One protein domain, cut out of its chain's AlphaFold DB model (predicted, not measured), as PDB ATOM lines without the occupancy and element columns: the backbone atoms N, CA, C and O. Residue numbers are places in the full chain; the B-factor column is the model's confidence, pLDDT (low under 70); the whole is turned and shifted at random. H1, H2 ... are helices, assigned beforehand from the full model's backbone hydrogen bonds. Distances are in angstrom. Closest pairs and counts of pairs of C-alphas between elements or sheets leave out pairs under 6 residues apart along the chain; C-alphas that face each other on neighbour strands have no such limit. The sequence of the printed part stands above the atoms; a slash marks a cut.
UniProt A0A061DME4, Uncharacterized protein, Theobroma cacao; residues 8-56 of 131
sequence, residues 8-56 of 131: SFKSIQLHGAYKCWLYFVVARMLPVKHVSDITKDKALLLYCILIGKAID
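Overview. This is residues 8 to 56 of the 131 residues of an uncharacterized protein of Theobroma cacao (UniProt A0A061DME4). Two helices of unequal length, H1 and H2, cross near their middles at a steep angle. The stretch before H1 and the link from H1 to H2 lie together at one end of the long axis, joined by a short antiparallel pairing of residues 9 to 10 with residues 37 to 38, while the tail after H2, residues 51 to 56, lies toward the other end. The printed part has 49 residues with two named helices, H1 then H2 along the chain, and no named strand; its class is all helix. It is compact, with a radius of gyration of the C-alphas of 10.0 A, and spans 27 by 20 by 17 A.

Along the chain. Start with the longest helix, H1, residues 16 to 29: find C-alpha 16 at (158.618, 147.415, 183.481) and go 19.5 A to C-alpha 29 at (161.994, 133.918, 197.156). Then look for H2, residues 40 to 50, which runs 15.1 A from Lys 40 to Leu 50, where C-alpha 50 stands at (168.395, 139.712, 184.968).

Arrangement. Look first at Leu 22 in H1 and Leu 46 in H2: their C-alphas, the closest of the two helices, are 6.2 A apart. H1 and H2 touch, with 10 pairs of C-alphas within 8 A. They run opposite ways at a steep tilt of 59 degrees, and their centres are 9.9 A apart. In H1 and H2 every O i to N i+4 pair is within hydrogen-bond range.

Size, cuts and confidence. The two C-alphas farthest apart, those of Ile 12 and Asp 56, are 28.3 A from each other. The printed part has no cut, and the link from H1 to H2, 10 residues, is short. The mean pLDDT of the printed part is 82.5; look for values under 70 at residues 31 to 35, in that link.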
ATOM      1  N   SER A   8     169.940 150.119 200.565       74.56
ATOM      2  CA  SER A   8     168.621 149.795 200.060       74.56
ATOM      3  C   SER A   8     168.128 150.942 199.205       74.56
ATOM      4  O   SER A   8     168.399 152.108 199.493       74.56
ATOM      5  N   PHE A   9     167.449 150.599 198.121       79.44
ATOM      6  CA  PHE A   9     166.881 151.567 197.196       79.44
ATOM      7  C   PHE A   9     165.394 151.290 197.009       79.44
ATOM      8  O   PHE A   9     164.891 150.212 197.354       79.44
ATOM      9  N   LYS A  10     164.667 152.299 196.530       84.00
ATOM     10  CA  LYS A  10     163.209 152.239 196.494       84.00
ATOM     11  C   LYS A  10     162.744 151.472 195.265       84.00
ATOM     12  O   LYS A  10     163.161 151.771 194.150       84.00
ATOM     13  N   SER A  11     161.802 150.549 195.449       81.12
ATOM     14  CA  SER A  11     161.225 149.762 194.348       81.12
ATOM     15  C   SER A  11     160.540 150.599 193.270       81.12
ATOM     16  O   SER A  11     160.395 150.145 192.139       81.12
ATOM     17  N   ILE A  12     160.151 151.831 193.603       82.38
ATOM     18  CA  ILE A  12     159.601 152.805 192.658       82.38
ATOM     19  C   ILE A  12     160.596 153.208 191.560       82.38
ATOM     20  O   ILE A  12     160.166 153.645 190.503       82.38
ATOM     21  N   GLN A  13     161.903 153.043 191.791       83.19
ATOM     22  CA  GLN A  13     162.949 153.365 190.813       83.19
ATOM     23  C   GLN A  13     163.092 152.288 189.724       83.19
ATOM     24  O   GLN A  13     163.747 152.521 188.712       83.19
ATOM     25  N   LEU A  14     162.486 151.111 189.917       84.81
ATOM     26  CA  LEU A  14     162.424 150.066 188.898       84.81
ATOM     27  C   LEU A  14     161.217 150.279 187.980       84.81
ATOM     28  O   LEU A  14     160.162 150.740 188.416       84.81
ATOM     29  N   HIS A  15     161.366 149.880 186.726       84.19
ATOM     30  CA  HIS A  15     160.366 150.039 185.675       84.19
ATOM     31  C   HIS A  15     160.166 148.717 184.914       84.19
ATOM     32  O   HIS A  15     161.054 147.857 184.902       84.19
ATOM     33  N   GLY A  16     158.963 148.513 184.385       84.50
ATOM     34  CA  GLY A  16     158.618 147.415 183.481       84.50
ATOM     35  C   GLY A  16     159.008 146.024 183.974       84.50
ATOM     36  O   GLY A  16     158.670 145.610 185.089       84.50
ATOM     37  N   ALA A  17     159.766 145.298 183.147       84.00
ATOM     38  CA  ALA A  17     160.197 143.926 183.421       84.00
ATOM     39  C   ALA A  17     160.941 143.782 184.760       84.00
ATOM     40  O   ALA A  17     160.782 142.776 185.455       84.00
ATOM     41  N   TYR A  18     161.708 144.796 185.171       88.25
ATOM     42  CA  TYR A  18     162.453 144.770 186.430       88.25
ATOM     43  C   TYR A  18     161.525 144.744 187.651       88.25
ATOM     44  O   TYR A  18     161.821 144.068 188.639       88.25
ATOM     45  N   LYS A  19     160.373 145.428 187.580       87.94
ATOM     46  CA  LYS A  19     159.337 145.372 188.623       87.94
ATOM     47  C   LYS A  19     158.675 143.998 188.684       87.94
ATOM     48  O   LYS A  19     158.469 143.498 189.789       87.94
ATOM     49  N   CYS A  20     158.404 143.368 187.540       86.19
ATOM     50  CA  CYS A  20     157.863 142.005 187.491       86.19
ATOM     51  C   CYS A  20     158.815 141.001 188.154       86.19
ATOM     52  O   CYS A  20     158.406 140.227 189.023       86.19
ATOM     53  N   TRP A  21     160.104 141.060 187.813       88.44
ATOM     54  CA  TRP A  21     161.115 140.196 188.421       88.44
ATOM     55  C   TRP A  21     161.307 140.474 189.908       88.44
ATOM     56  O   TRP A  21     161.406 139.538 190.701       88.44
ATOM     57  N   LEU A  22     161.292 141.741 190.331       87.81
ATOM     58  CA  LEU A  22     161.315 142.052 191.756       87.81
ATOM     59  C   LEU A  22     160.082 141.483 192.465       87.81
ATOM     60  O   LEU A  22     160.226 140.920 193.548       87.81
ATOM     61  N   TYR A  23     158.892 141.603 191.868       85.69
ATOM     62  CA  TYR A  23     157.661 141.040 192.416       85.69
ATOM     63  C   TYR A  23     157.779 139.521 192.594       85.69
ATOM     64  O   TYR A  23     157.441 139.003 193.657       85.69
ATOM     65  N   PHE A  24     158.346 138.816 191.612       84.06
ATOM     66  CA  PHE A  24     158.662 137.391 191.731       84.06
ATOM     67  C   PHE A  24     159.570 137.101 192.927       84.06
ATOM     68  O   PHE A  24     159.240 136.259 193.771       84.06
ATOM     69  N   VAL A  25     160.683 137.831 193.033       84.25
ATOM     70  CA  VAL A  25     161.647 137.673 194.124       84.25
ATOM     71  C   VAL A  25     160.962 137.888 195.470       84.25
ATOM     72  O   VAL A  25     161.049 137.020 196.332       84.25
ATOM     73  N   VAL A  26     160.224 138.981 195.663       80.44
ATOM     74  CA  VAL A  26     159.587 139.282 196.957       80.44
ATOM     75  C   VAL A  26     158.348 138.438 197.244       80.44
ATOM     76  O   VAL A  26     157.963 138.324 198.397       80.44
ATOM     77  N   ALA A  27     157.686 137.853 196.249       77.50
ATOM     78  CA  ALA A  27     156.526 136.996 196.491       77.50
ATOM     79  C   ALA A  27     156.937 135.550 196.795       77.50
ATOM     80  O   ALA A  27     156.306 134.891 197.624       77.50
ATOM     81  N   ARG A  28     157.980 135.046 196.120       76.44
ATOM     82  CA  ARG A  28     158.315 133.615 196.123       76.44
ATOM     83  C   ARG A  28     159.658 133.279 196.752       76.44
ATOM     84  O   ARG A  28     159.794 132.183 197.285       76.44
ATOM     85  N   MET A  29     160.629 134.189 196.697       78.31
ATOM     86  CA  MET A  29     161.994 133.918 197.156       78.31
ATOM     87  C   MET A  29     162.314 134.588 198.494       78.31
ATOM     88  O   MET A  29     162.824 133.949 199.403       78.31
ATOM     89  N   LEU A  30     161.930 135.848 198.663       77.38
ATOM     90  CA  LEU A  30     162.233 136.704 199.811       77.38
ATOM     91  C   LEU A  30     160.975 137.465 200.268       77.38
ATOM     92  O   LEU A  30     160.892 138.688 200.102       77.38
ATOM     93  N   PRO A  31     159.963 136.774 200.818       68.12
ATOM     94  CA  PRO A  31     158.770 137.437 201.315       68.12
ATOM     95  C   PRO A  31     159.075 138.406 202.438       68.12
ATOM     96  O   PRO A  31     159.659 138.080 203.466       68.12
ATOM     97  N   VAL A  32     158.631 139.636 202.215       67.38
ATOM     98  CA  VAL A  32     158.819 140.764 203.114       67.38
ATOM     99  C   VAL A  32     157.497 141.463 203.365       67.38
ATOM    100  O   VAL A  32     156.594 141.468 202.528       67.38
ATOM    101  N   LYS A  33     157.399 142.100 204.533       62.28
ATOM    102  CA  LYS A  33     156.223 142.892 204.911       62.28
ATOM    103  C   LYS A  33     156.063 144.136 204.029       62.28
ATOM    104  O   LYS A  33     154.942 144.482 203.670       62.28
ATOM    105  N   HIS A  34     157.176 144.754 203.626       67.12
ATOM    106  CA  HIS A  34     157.202 145.932 202.760       67.12
ATOM    107  C   HIS A  34     158.053 145.660 201.517       67.12
ATOM    108  O   HIS A  34     159.230 145.310 201.620       67.12
ATOM    109  N   VAL A  35     157.450 145.822 200.339       68.56
ATOM    110  CA  VAL A  35     158.123 145.677 199.033       68.56
ATOM    111  C   VAL A  35     158.837 146.956 198.592       68.56
ATOM    112  O   VAL A  35     159.577 146.930 197.616       68.56
ATOM    113  N   SER A  36     158.634 148.052 199.327       75.62
ATOM    114  CA  SER A  36     159.155 149.386 199.028       75.62
ATOM    115  C   SER A  36     160.678 149.460 199.083       75.62
ATOM    116  O   SER A  36     161.271 150.210 198.314       75.62
ATOM    117  N   ASP A  37     161.296 148.686 199.982       80.50
ATOM    118  CA  ASP A  37     162.738 148.702 200.220       80.50
ATOM    119  C   ASP A  37     163.398 147.439 199.661       80.50
ATOM    120  O   ASP A  37     163.154 146.307 200.111       80.50
ATOM    121  N   ILE A  38     164.264 147.642 198.672       82.62
ATOM    122  CA  ILE A  38     165.068 146.586 198.067       82.62
ATOM    123  C   ILE A  38     166.377 146.505 198.847       82.62
ATOM    124  O   ILE A  38     167.227 147.377 198.720       82.62
ATOM    125  N   THR A  39     166.530 145.477 199.680       83.75
ATOM    126  CA  THR A  39     167.773 145.201 200.412       83.75
ATOM    127  C   THR A  39     168.837 144.616 199.482       83.75
ATOM    128  O   THR A  39     168.515 144.126 198.396       83.75
ATOM    129  N   LYS A  40     170.102 144.610 199.923       83.12
ATOM    130  CA  LYS A  40     171.238 144.035 199.182       83.12
ATOM    131  C   LYS A  40     170.948 142.633 198.637       83.12
ATOM    132  O   LYS A  40     171.208 142.370 197.471       83.12
ATOM    133  N   ASP A  41     170.365 141.766 199.455       80.44
ATOM    134  CA  ASP A  41     170.067 140.387 199.068       80.44
ATOM    135  C   ASP A  41     169.033 140.289 197.946       80.44
ATOM    136  O   ASP A  41     169.220 139.551 196.980       80.44
ATOM    137  N   LYS A  42     167.968 141.098 198.025       83.06
ATOM    138  CA  LYS A  42     166.956 141.183 196.965       83.06
ATOM    139  C   LYS A  42     167.556 141.750 195.685       83.06
ATOM    140  O   LYS A  42     167.254 141.250 194.607       83.06
ATOM    141  N   ALA A  43     168.399 142.776 195.807       86.44
ATOM    142  CA  ALA A  43     169.078 143.397 194.677       86.44
ATOM    143  C   ALA A  43     170.023 142.410 193.983       86.44
ATOM    144  O   ALA A  43     170.042 142.345 192.758       86.44
ATOM    145  N   LEU A  44     170.763 141.609 194.753       87.06
ATOM    146  CA  LEU A  44     171.674 140.600 194.222       87.06
ATOM    147  C   LEU A  44     170.913 139.480 193.507       87.06
ATOM    148  O   LEU A  44     171.289 139.101 192.400       87.06
ATOM    149  N   LEU A  45     169.816 138.994 194.098       86.56
ATOM    150  CA  LEU A  45     168.983 137.963 193.480       86.56
ATOM    151  C   LEU A  45     168.323 138.470 192.191       86.56
ATOM    152  O   LEU A  45     168.365 137.789 191.169       86.56
ATOM    153  N   LEU A  46     167.773 139.690 192.229       88.81
ATOM    154  CA  LEU A  46     167.225 140.366 191.056       88.81
ATOM    155  C   LEU A  46     168.297 140.511 189.971       88.81
ATOM    156  O   LEU A  46     168.060 140.121 188.836       88.81
ATOM    157  N   TYR A  47     169.487 141.001 190.321       88.75
ATOM    158  CA  TYR A  47     170.597 141.147 189.384       88.75
ATOM    159  C   TYR A  47     170.968 139.814 188.726       88.75
ATOM    160  O   TYR A  47     171.053 139.755 187.504       88.75
ATOM    161  N   CYS A  48     171.119 138.735 189.504       89.94
ATOM    162  CA  CYS A  48     171.428 137.408 188.969       89.94
ATOM    163  C   CYS A  48     170.364 136.895 187.989       89.94
ATOM    164  O   CYS A  48     170.734 136.352 186.951       89.94
ATOM    165  N   ILE A  49     169.076 137.103 188.286       89.00
ATOM    166  CA  ILE A  49     167.974 136.746 187.379       89.00
ATOM    167  C   ILE A  49     168.087 137.529 186.067       89.00
ATOM    168  O   ILE A  49     167.993 136.940 184.994       89.00
ATOM    169  N   LEU A  50     168.336 138.839 186.144       89.00
ATOM    170  CA  LEU A  50     168.395 139.712 184.968       89.00
ATOM    171  C   LEU A  50     169.557 139.381 184.028       89.00
ATOM    172  O   LEU A  50     169.396 139.474 182.816       89.00
ATOM    173  N   ILE A  51     170.710 138.978 184.567       92.38
ATOM    174  CA  ILE A  51     171.864 138.572 183.751       92.38
ATOM    175  C   ILE A  51     171.849 137.078 183.385       92.38
ATOM    176  O   ILE A  51     172.824 136.583 182.826       92.38
ATOM    177  N   GLY A  52     170.795 136.339 183.753       87.88
ATOM    178  CA  GLY A  52     170.696 134.896 183.508       87.88
ATOM    179  C   GLY A  52     171.771 134.067 184.221       87.88
ATOM    180  O   GLY A  52     172.129 132.983 183.762       87.88
ATOM    181  N   LYS A  53     172.327 134.566 185.330       91.25
ATOM    182  CA  LYS A  53     173.376 133.863 186.073       91.25
ATOM    183  C   LYS A  53     172.766 132.718 186.870       91.25
ATOM    184  O   LYS A  53     171.798 132.912 187.601       91.25
ATOM    185  N   ALA A  54     173.382 131.542 186.784       86.81
ATOM    186  CA  ALA A  54     172.989 130.397 187.593       86.81
ATOM    187  C   ALA A  54     173.111 130.723 189.092       86.81
ATOM    188  O   ALA A  54     174.146 131.206 189.559       86.81
ATOM    189  N   ILE A  55     172.041 130.450 189.838       84.38
ATOM    190  CA  ILE A  55     171.976 130.619 191.290       84.38
ATOM    191  C   ILE A  55     171.864 129.230 191.909       84.38
ATOM    192  O   ILE A  55     170.951 128.474 191.582       84.38
ATOM    193  N   ASP A  56     172.764 128.908 192.836       86.62
ATOM    194  CA  ASP A  56     172.638 127.707 193.660       86.62
ATOM    195  C   ASP A  56     171.567 127.935 194.736       86.62
ATOM    196  O   ASP A  56     171.822 128.462 195.825       86.62
TER     197      ASP A  56